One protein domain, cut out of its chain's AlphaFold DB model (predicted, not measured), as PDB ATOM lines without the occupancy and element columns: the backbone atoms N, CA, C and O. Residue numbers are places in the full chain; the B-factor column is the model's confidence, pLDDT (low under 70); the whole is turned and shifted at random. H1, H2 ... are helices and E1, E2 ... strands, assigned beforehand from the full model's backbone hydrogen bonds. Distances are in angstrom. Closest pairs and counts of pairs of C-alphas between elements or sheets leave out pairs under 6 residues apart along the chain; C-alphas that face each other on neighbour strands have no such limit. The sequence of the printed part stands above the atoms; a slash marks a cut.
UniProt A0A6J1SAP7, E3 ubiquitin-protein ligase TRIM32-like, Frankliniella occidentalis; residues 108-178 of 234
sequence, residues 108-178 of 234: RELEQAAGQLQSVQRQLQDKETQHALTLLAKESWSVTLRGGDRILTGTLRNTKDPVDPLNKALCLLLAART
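Overview. This is residues 108 to 178 of the 234 residues of the protein "E3 ubiquitin-protein ligase TRIM32-like" of Frankliniella occidentalis (UniProt A0A6J1SAP7). A long two-strand antiparallel hairpin, E1 and E2, reaches out beside three helices, with H3 in the middle and H2 and part of H1 packed on it. The hairpin's tip, residues 146 to 151, sticks out. The 71 printed residues, mixed in class, run H1 H2 E1 E2 H3; they are only just compact, close to loose, with a radius of gyration of the C-alphas of 13.2 A, spanning 34 by 30 by 26 A.

Arrangement. In the hairpin of E1, residues 140 to 147, and E2, residues 150 to 157, N 141 and O 156 are within hydrogen-bond range at 2.8 A. H3, residues 165 to 177, touches H2, residues 126 to 137; the closest C-alphas, of Ala 175 and Ala 132, are 5.1 A apart. They run opposite ways at a shallow tilt of 33 degrees, only just short of steep. H1, residues 108 to 123, touches H3 with residues 117 to 121 alone; the closest C-alphas, of Val 120 and Ala 176, are 7.0 A apart. Every O i to N i+4 pair is within range in H2 and H3, 10 of 12 in H1.

Along the chain. E1, E2 and H1 each measure 22.7 A, H3 17.9 A, H2 16.2 A. H1 begins at C-alpha 108 (301.922, 170.928, 255.969) and has a kink of 32 degrees near residue 115; H3 ends at C-alpha 177 (299.574, 175.081, 235.547).

Size, cuts and confidence. The farthest C-alphas, of Asp 149 and Pro 162, are 37.0 A apart. The printed part has no cut and no long link. Residues 159 to 163 have pLDDT under 70.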
ATOM      1  N   ARG A 108     300.606 170.570 256.512       91.62
ATOM      2  CA  ARG A 108     301.922 170.928 255.969       91.62
ATOM      3  C   ARG A 108     301.901 171.176 254.454       91.62
ATOM      4  O   ARG A 108     302.564 172.095 253.986       91.62
ATOM      5  N   GLU A 109     301.152 170.376 253.694       90.38
ATOM      6  CA  GLU A 109     301.003 170.551 252.239       90.38
ATOM      7  C   GLU A 109     300.258 171.856 251.928       90.38
ATOM      8  O   GLU A 109     300.656 172.601 251.036       90.38
ATOM      9  N   LEU A 110     299.221 172.184 252.708       88.94
ATOM     10  CA  LEU A 110     298.492 173.452 252.579       88.94
ATOM     11  C   LEU A 110     299.387 174.662 252.869       88.94
ATOM     12  O   LEU A 110     299.359 175.641 252.124       88.94
ATOM     13  N   GLU A 111     300.196 174.596 253.925       90.19
ATOM     14  CA  GLU A 111     301.150 175.650 254.282       90.19
ATOM     15  C   GLU A 111     302.215 175.839 253.195       90.19
ATOM     16  O   GLU A 111     302.501 176.966 252.780       90.19
ATOM     17  N   GLN A 112     302.767 174.739 252.678       90.75
ATOM     18  CA  GLN A 112     303.732 174.782 251.586       90.75
ATOM     19  C   GLN A 112     303.109 175.357 250.308       90.75
ATOM     20  O   GLN A 112     303.717 176.218 249.667       90.75
ATOM     21  N   ALA A 113     301.894 174.935 249.954       88.44
ATOM     22  CA  ALA A 113     301.165 175.462 248.807       88.44
ATOM     23  C   ALA A 113     300.914 176.972 248.947       88.44
ATOM     24  O   ALA A 113     301.152 177.724 247.998       88.44
ATOM     25  N   ALA A 114     300.517 177.436 250.136       87.69
ATOM     26  CA  ALA A 114     300.343 178.858 250.418       87.69
ATOM     27  C   ALA A 114     301.651 179.646 250.212       87.69
ATOM     28  O   ALA A 114     301.639 180.700 249.573       87.69
ATOM     29  N   GLY A 115     302.787 179.109 250.670       87.69
ATOM     30  CA  GLY A 115     304.107 179.707 250.441       87.69
ATOM     31  C   GLY A 115     304.518 179.755 248.962       87.69
ATOM     32  O   GLY A 115     305.199 180.685 248.529       87.69
ATOM     33  N   GLN A 116     304.074 178.790 248.154       89.81
ATOM     34  CA  GLN A 116     304.406 178.718 246.729       89.81
ATOM     35  C   GLN A 116     303.619 179.703 245.854       89.81
ATOM     36  O   GLN A 116     304.106 180.059 244.779       89.81
ATOM     37  N   LEU A 117     302.449 180.186 246.287       89.12
ATOM     38  CA  LEU A 117     301.597 181.070 245.475       89.12
ATOM     39  C   LEU A 117     302.324 182.336 244.996       89.12
ATOM     40  O   LEU A 117     302.235 182.697 243.823       89.12
ATOM     41  N   GLN A 118     303.111 182.972 245.867       88.06
ATOM     42  CA  GLN A 118     303.906 184.151 245.494       88.06
ATOM     43  C   GLN A 118     305.009 183.815 244.483       88.06
ATOM     44  O   GLN A 118     305.364 184.633 243.633       88.06
ATOM     45  N   SER A 119     305.575 182.609 244.566       89.94
ATOM     46  CA  SER A 119     306.570 182.144 243.600       89.94
ATOM     47  C   SER A 119     305.944 181.941 242.226       89.94
ATOM     48  O   SER A 119     306.532 182.365 241.237       89.94
ATOM     49  N   VAL A 120     304.744 181.352 242.171       90.69
ATOM     50  CA  VAL A 120     304.003 181.149 240.919       90.69
ATOM     51  C   VAL A 120     303.759 182.483 240.221       90.69
ATOM     52  O   VAL A 120     304.068 182.605 239.042       90.69
ATOM     53  N   GLN A 121     303.300 183.505 240.949       88.25
ATOM     54  CA  GLN A 121     303.051 184.824 240.366       88.25
ATOM     55  C   GLN A 121     304.303 185.439 239.717       88.25
ATOM     56  O   GLN A 121     304.203 186.049 238.659       88.25
ATOM     57  N   ARG A 122     305.483 185.275 240.330       88.25
ATOM     58  CA  ARG A 122     306.750 185.816 239.801       88.25
ATOM     59  C   ARG A 122     307.314 185.034 238.614       88.25
ATOM     60  O   ARG A 122     308.182 185.554 237.925       88.25
ATOM     61  N   GLN A 123     306.886 183.789 238.423       91.00
ATOM     62  CA  GLN A 123     307.427 182.871 237.414       91.00
ATOM     63  C   GLN A 123     306.553 182.755 236.159       91.00
ATOM     64  O   GLN A 123     306.921 182.027 235.239       91.00
ATOM     65  N   LEU A 124     305.405 183.434 236.117       89.19
ATOM     66  CA  LEU A 124     304.551 183.482 234.931       89.19
ATOM     67  C   LEU A 124     305.302 184.117 233.758       89.19
ATOM     68  O   LEU A 124     305.951 185.148 233.927       89.19
ATOM     69  N   GLN A 125     305.183 183.522 232.571       90.38
ATOM     70  CA  GLN A 125     305.638 184.151 231.334       90.38
ATOM     71  C   GLN A 125     304.497 185.003 230.758       90.38
ATOM     72  O   GLN A 125     303.387 185.051 231.304       90.38
ATOM     73  N   ASP A 126     304.756 185.708 229.659       90.81
ATOM     74  CA  ASP A 126     303.793 186.656 229.088       90.81
ATOM     75  C   ASP A 126     302.473 185.980 228.684       90.81
ATOM     76  O   ASP A 126     301.395 186.529 228.917       90.81
ATOM     77  N   LYS A 127     302.536 184.753 228.142       88.38
ATOM     78  CA  LYS A 127     301.348 183.994 227.721       88.38
ATOM     79  C   LYS A 127     300.472 183.592 228.905       88.38
ATOM     80  O   LYS A 127     299.262 183.802 228.876       88.38
ATOM     81  N   GLU A 128     301.059 183.039 229.962       91.19
ATOM     82  CA  GLU A 128     300.319 182.663 231.168       91.19
ATOM     83  C   GLU A 128     299.810 183.906 231.907       91.19
ATOM     84  O   GLU A 128     298.699 183.899 232.433       91.19
ATOM     85  N   THR A 129     300.569 185.004 231.889       91.19
ATOM     86  CA  THR A 129     300.123 186.294 232.432       91.19
ATOM     87  C   THR A 129     298.894 186.805 231.685       91.19
ATOM     88  O   THR A 129     297.912 187.191 232.319       91.19
ATOM     89  N   GLN A 130     298.896 186.752 230.349       91.56
ATOM     90  CA  GLN A 130     297.731 187.111 229.545       91.56
ATOM     91  C   GLN A 130     296.521 186.234 229.893       91.56
ATOM     92  O   GLN A 130     295.442 186.769 230.143       91.56
ATOM     93  N   HIS A 131     296.688 184.912 229.986       91.25
ATOM     94  CA  HIS A 131     295.601 184.018 230.392       91.25
ATOM     95  C   HIS A 131     295.066 184.343 231.794       91.25
ATOM     96  O   HIS A 131     293.851 184.379 231.991       91.25
ATOM     97  N   ALA A 132     295.943 184.622 232.763       90.94
ATOM     98  CA  ALA A 132     295.539 185.002 234.114       90.94
ATOM     99  C   ALA A 132     294.715 186.299 234.112       90.94
ATOM    100  O   ALA A 132     293.664 186.363 234.750       90.94
ATOM    101  N   LEU A 133     295.151 187.314 233.360       91.06
ATOM    102  CA  LEU A 133     294.419 188.573 233.211       91.06
ATOM    103  C   LEU A 133     293.061 188.364 232.534       91.06
ATOM    104  O   LEU A 133     292.060 188.883 233.026       91.06
ATOM    105  N   THR A 134     292.997 187.556 231.469       91.44
ATOM    106  CA  THR A 134     291.736 187.187 230.810       91.44
ATOM    107  C   THR A 134     290.778 186.529 231.800       91.44
ATOM    108  O   THR A 134     289.618 186.942 231.900       91.44
ATOM    109  N   LEU A 135     291.260 185.549 232.572       90.94
ATOM    110  CA  LEU A 135     290.462 184.865 233.586       90.94
ATOM    111  C   LEU A 135     289.933 185.838 234.641       90.94
ATOM    112  O   LEU A 135     288.759 185.757 234.982       90.94
ATOM    113  N   LEU A 136     290.754 186.769 235.124       89.88
ATOM    114  CA  LEU A 136     290.373 187.746 236.150       89.88
ATOM    115  C   LEU A 136     289.426 188.842 235.634       89.88
ATOM    116  O   LEU A 136     288.651 189.388 236.417       89.88
ATOM    117  N   ALA A 137     289.478 189.171 234.342       88.94
ATOM    118  CA  ALA A 137     288.698 190.260 233.756       88.94
ATOM    119  C   ALA A 137     287.206 189.930 233.590       88.94
ATOM    120  O   ALA A 137     286.365 190.829 233.656       88.94
ATOM    121  N   LYS A 138     286.852 188.658 233.361       87.44
ATOM    122  CA  LYS A 138     285.446 188.247 233.211       87.44
ATOM    123  C   LYS A 138     284.784 187.993 234.561       87.44
ATOM    124  O   LYS A 138     285.412 187.501 235.489       87.44
ATOM    125  N   GLU A 139     283.481 188.252 234.644       86.31
ATOM    126  CA  GLU A 139     282.711 188.078 235.885       86.31
ATOM    127  C   GLU A 139     282.545 186.605 236.287       86.31
ATOM    128  O   GLU A 139     282.465 186.285 237.474       86.31
ATOM    129  N   SER A 140     282.502 185.685 235.319       90.12
ATOM    130  CA  SER A 140     282.401 184.255 235.607       90.12
ATOM    131  C   SER A 140     282.881 183.366 234.467       90.12
ATOM    132  O   SER A 140     282.818 183.759 233.301       90.12
ATOM    133  N   TRP A 141     283.273 182.143 234.818       90.00
ATOM    134  CA  TRP A 141     283.715 181.087 233.913       90.00
ATOM    135  C   TRP A 141     283.008 179.772 234.224       90.00
ATOM    136  O   TRP A 141     282.874 179.392 235.387       90.00
ATOM    137  N   SER A 142     282.592 179.047 233.186       90.75
ATOM    138  CA  SER A 142     282.221 177.638 233.328       90.75
ATOM    139  C   SER A 142     283.492 176.800 233.437       90.75
ATOM    140  O   SER A 142     284.402 176.953 232.623       90.75
ATOM    141  N   VAL A 143     283.561 175.926 234.436       90.12
ATOM    142  CA  VAL A 143     284.705 175.041 234.675       90.12
ATOM    143  C   VAL A 143     284.229 173.604 234.578       90.12
ATOM    144  O   VAL A 143     283.227 173.231 235.186       90.12
ATOM    145  N   THR A 144     284.961 172.790 233.822       90.81
ATOM    146  CA  THR A 144     284.736 171.347 233.726       90.81
ATOM    147  C   THR A 144     286.035 170.619 234.040       90.81
ATOM    148  O   THR A 144     287.034 170.816 233.355       90.81
ATOM    149  N   LEU A 145     286.019 169.773 235.067       89.81
ATOM    150  CA  LEU A 145     287.121 168.889 235.432       89.81
ATOM    151  C   LEU A 145     286.756 167.459 235.047       89.81
ATOM    152  O   LEU A 145     285.681 166.970 235.398       89.81
ATOM    153  N   ARG A 146     287.659 166.782 234.339       92.50
ATOM    154  CA  ARG A 146     287.504 165.379 233.955       92.50
ATOM    155  C   ARG A 146     288.631 164.561 234.571       92.50
ATOM    156  O   ARG A 146     289.797 164.879 234.368       92.50
ATOM    157  N   GLY A 147     288.274 163.510 235.298       87.19
ATOM    158  CA  GLY A 147     289.217 162.557 235.878       87.19
ATOM    159  C   GLY A 147     288.698 161.142 235.674       87.19
ATOM    160  O   GLY A 147     287.718 160.758 236.308       87.19
ATOM    161  N   GLY A 148     289.323 160.389 234.767       86.81
ATOM    162  CA  GLY A 148     288.831 159.072 234.359       86.81
ATOM    163  C   GLY A 148     287.422 159.148 233.761       86.81
ATOM    164  O   GLY A 148     287.184 159.888 232.806       86.81
ATOM    165  N   ASP A 149     286.492 158.400 234.349       87.75
ATOM    166  CA  ASP A 149     285.069 158.337 233.998       87.75
ATOM    167  C   ASP A 149     284.221 159.448 234.648       87.75
ATOM    168  O   ASP A 149     283.028 159.573 234.362       87.75
ATOM    169  N   ARG A 150     284.813 160.280 235.514       85.75
ATOM    170  CA  ARG A 150     284.095 161.321 236.257       85.75
ATOM    171  C   ARG A 150     284.228 162.682 235.596       85.75
ATOM    172  O   ARG A 150     285.322 163.109 235.221       85.75
ATOM    173  N   ILE A 151     283.106 163.394 235.535       93.69
ATOM    174  CA  ILE A 151     283.027 164.780 235.074       93.69
ATOM    175  C   ILE A 151     282.405 165.623 236.186       93.69
ATOM    176  O   ILE A 151     281.313 165.322 236.666       93.69
ATOM    177  N   LEU A 152     283.105 166.680 236.590       91.75
ATOM    178  CA  LEU A 152     282.622 167.687 237.529       91.75
ATOM    179  C   LEU A 152     282.505 169.021 236.798       91.75
ATOM    180  O   LEU A 152     283.482 169.503 236.232       91.75
ATOM    181  N   THR A 153     281.322 169.624 236.828       94.38
ATOM    182  CA  THR A 153     281.051 170.931 236.217       94.38
ATOM    183  C   THR A 153     280.670 171.948 237.280       94.38
ATOM    184  O   THR A 153     279.962 171.615 238.230       94.38
ATOM    185  N   GLY A 154     281.077 173.198 237.103       91.50
ATOM    186  CA  GLY A 154     280.722 174.286 238.005       91.50
ATOM    187  C   GLY A 154     280.944 175.655 237.381       91.50
ATOM    188  O   GLY A 154     281.303 175.778 236.210       91.50
ATOM    189  N   THR A 155     280.731 176.698 238.177       91.00
ATOM    190  CA  THR A 155     280.951 178.085 237.760       91.00
ATOM    191  C   THR A 155     281.914 178.758 238.724       91.00
ATOM    192  O   THR A 155     281.623 178.861 239.913       91.00
ATOM    193  N   LEU A 156     283.039 179.242 238.203       89.25
ATOM    194  CA  LEU A 156     283.970 180.104 238.920       89.25
ATOM    195  C   LEU A 156     283.513 181.556 238.750       89.25
ATOM    196  O   LEU A 156     283.358 182.011 237.620       89.25
ATOM    197  N   ARG A 157     283.266 182.279 239.846       87.19
ATOM    198  CA  ARG A 157     282.807 183.677 239.806       87.19
ATOM    199  C   ARG A 157     283.896 184.600 240.338       87.19
ATOM    200  O   ARG A 157     284.354 184.428 241.461       87.19
ATOM    201  N   ASN A 158     284.260 185.614 239.565       81.75
ATOM    202  CA  ASN A 158     285.105 186.694 240.050       81.75
ATOM    203  C   ASN A 158     284.191 187.755 240.654       81.75
ATOM    204  O   ASN A 158     283.588 188.567 239.950       81.75
ATOM    205  N   THR A 159     284.032 187.721 241.972       69.44
ATOM    206  CA  THR A 159     283.331 188.790 242.675       69.44
ATOM    207  C   THR A 159     284.143 190.077 242.541       69.44
ATOM    208  O   THR A 159     285.354 190.078 242.750       69.44
ATOM    209  N   LYS A 160     283.479 191.195 242.225       63.94
ATOM    210  CA  LYS A 160     284.106 192.534 242.253       63.94
ATOM    211  C   LYS A 160     284.514 192.955 243.671       63.94
ATOM    212  O   LYS A 160     285.219 193.945 243.837       63.94
ATOM    213  N   ASP A 161     284.074 192.197 244.670       60.22
ATOM    214  CA  ASP A 161     284.462 192.365 246.058       60.22
ATOM    215  C   ASP A 161     285.969 192.066 246.234       60.22
ATOM    216  O   ASP A 161     286.432 190.980 245.856       60.22
ATOM    217  N   PRO A 162     286.770 193.001 246.777       57.72
ATOM    218  CA  PRO A 162     288.191 192.783 247.053       57.72
ATOM    219  C   PRO A 162     288.489 191.618 248.019       57.72
ATOM    220  O   PRO A 162     289.658 191.257 248.157       57.72
ATOM    221  N   VAL A 163     287.471 191.007 248.637       54.78
ATOM    222  CA  VAL A 163     287.585 190.003 249.709       54.78
ATOM    223  C   VAL A 163     287.643 188.536 249.230       54.78
ATOM    224  O   VAL A 163     287.738 187.646 250.068       54.78
ATOM    225  N   ASP A 164     287.674 188.231 247.923       75.69
ATOM    226  CA  ASP A 164     287.860 186.837 247.451       75.69
ATOM    227  C   ASP A 164     289.271 186.565 246.872       75.69
ATOM    228  O   ASP A 164     289.464 186.509 245.650       75.69
ATOM    229  N   PRO A 165     290.304 186.416 247.730       84.69
ATOM    230  CA  PRO A 165     291.654 186.073 247.294       84.69
ATOM    231  C   PRO A 165     291.760 184.631 246.781       84.69
ATOM    232  O   PRO A 165     292.696 184.329 246.041       84.69
ATOM    233  N   LEU A 166     290.821 183.743 247.130       87.00
ATOM    234  CA  LEU A 166     290.867 182.332 246.744       87.00
ATOM    235  C   LEU A 166     290.542 182.151 245.262       87.00
ATOM    236  O   LEU A 166     291.293 181.468 244.566       87.00
ATOM    237  N   ASN A 167     289.500 182.810 244.747       88.06
ATOM    238  CA  ASN A 167     289.177 182.721 243.319       88.06
ATOM    239  C   ASN A 167     290.276 183.352 242.456       88.06
ATOM    240  O   ASN A 167     290.638 182.803 241.415       88.06
ATOM    241  N   LYS A 168     290.880 184.452 242.921       87.88
ATOM    242  CA  LYS A 168     292.019 185.081 242.233       87.88
ATOM    243  C   LYS A 168     293.249 184.172 242.216       87.88
ATOM    244  O   LYS A 168     293.877 184.021 241.168       87.88
ATOM    245  N   ALA A 169     293.567 183.530 243.342       90.44
ATOM    246  CA  ALA A 169     294.645 182.546 243.420       90.44
ATOM    247  C   ALA A 169     294.369 181.326 242.526       90.44
ATOM    248  O   ALA A 169     295.280 180.839 241.860       90.44
ATOM    249  N   LEU A 170     293.119 180.866 242.441       90.94
ATOM    250  CA  LEU A 170     292.732 179.785 241.537       90.94
ATOM    251  C   LEU A 170     292.914 180.179 240.064       90.94
ATOM    252  O   LEU A 170     293.497 179.403 239.313       90.94
ATOM    253  N   CYS A 171     292.489 181.377 239.648       90.38
ATOM    254  CA  CYS A 171     292.723 181.886 238.289       90.38
ATOM    255  C   CYS A 171     294.218 181.921 237.939       90.38
ATOM    256  O   CYS A 171     294.611 181.482 236.859       90.38
ATOM    257  N   LEU A 172     295.054 182.385 238.875       91.06
ATOM    258  CA  LEU A 172     296.510 182.381 238.732       91.06
ATOM    259  C   LEU A 172     297.052 180.958 238.532       91.06
ATOM    260  O   LEU A 172     297.838 180.711 237.621       91.06
ATOM    261  N   LEU A 173     296.617 180.015 239.372       92.12
ATOM    262  CA  LEU A 173     297.045 178.618 239.302       92.12
ATOM    263  C   LEU A 173     296.596 177.943 238.004       92.12
ATOM    264  O   LEU A 173     297.383 177.207 237.415       92.12
ATOM    265  N   LEU A 174     295.373 178.206 237.540       91.56
ATOM    266  CA  LEU A 174     294.879 177.697 236.262       91.56
ATOM    267  C   LEU A 174     295.759 178.194 235.115       91.56
ATOM    268  O   LEU A 174     296.252 177.381 234.339       91.56
ATOM    269  N   ALA A 175     296.031 179.495 235.044       90.81
ATOM    270  CA  ALA A 175     296.886 180.052 234.002       90.81
ATOM    271  C   ALA A 175     298.327 179.512 234.053       90.81
ATOM    272  O   ALA A 175     298.907 179.223 233.014       90.81
ATOM    273  N   ALA A 176     298.888 179.336 235.255       90.06
ATOM    274  CA  ALA A 176     300.264 178.873 235.437       90.06
ATOM    275  C   ALA A 176     300.460 177.368 235.202       90.06
ATOM    276  O   ALA A 176     301.560 176.927 234.872       90.06
ATOM    277  N   ARG A 177     299.442 176.549 235.488       87.12
ATOM    278  CA  ARG A 177     299.574 175.081 235.547       87.12
ATOM    279  C   ARG A 177     298.795 174.352 234.466       87.12
ATOM    280  O   ARG A 177     298.922 173.135 234.363       87.12
ATOM    281  N   THR A 178     297.999 175.060 233.671       82.44
ATOM    282  CA  THR A 178     297.211 174.454 232.599       82.44
ATOM    283  C   THR A 178     297.530 175.113 231.263       82.44
ATOM    284  O   THR A 178     297.698 176.326 231.175       82.44
TER     285      THR A 178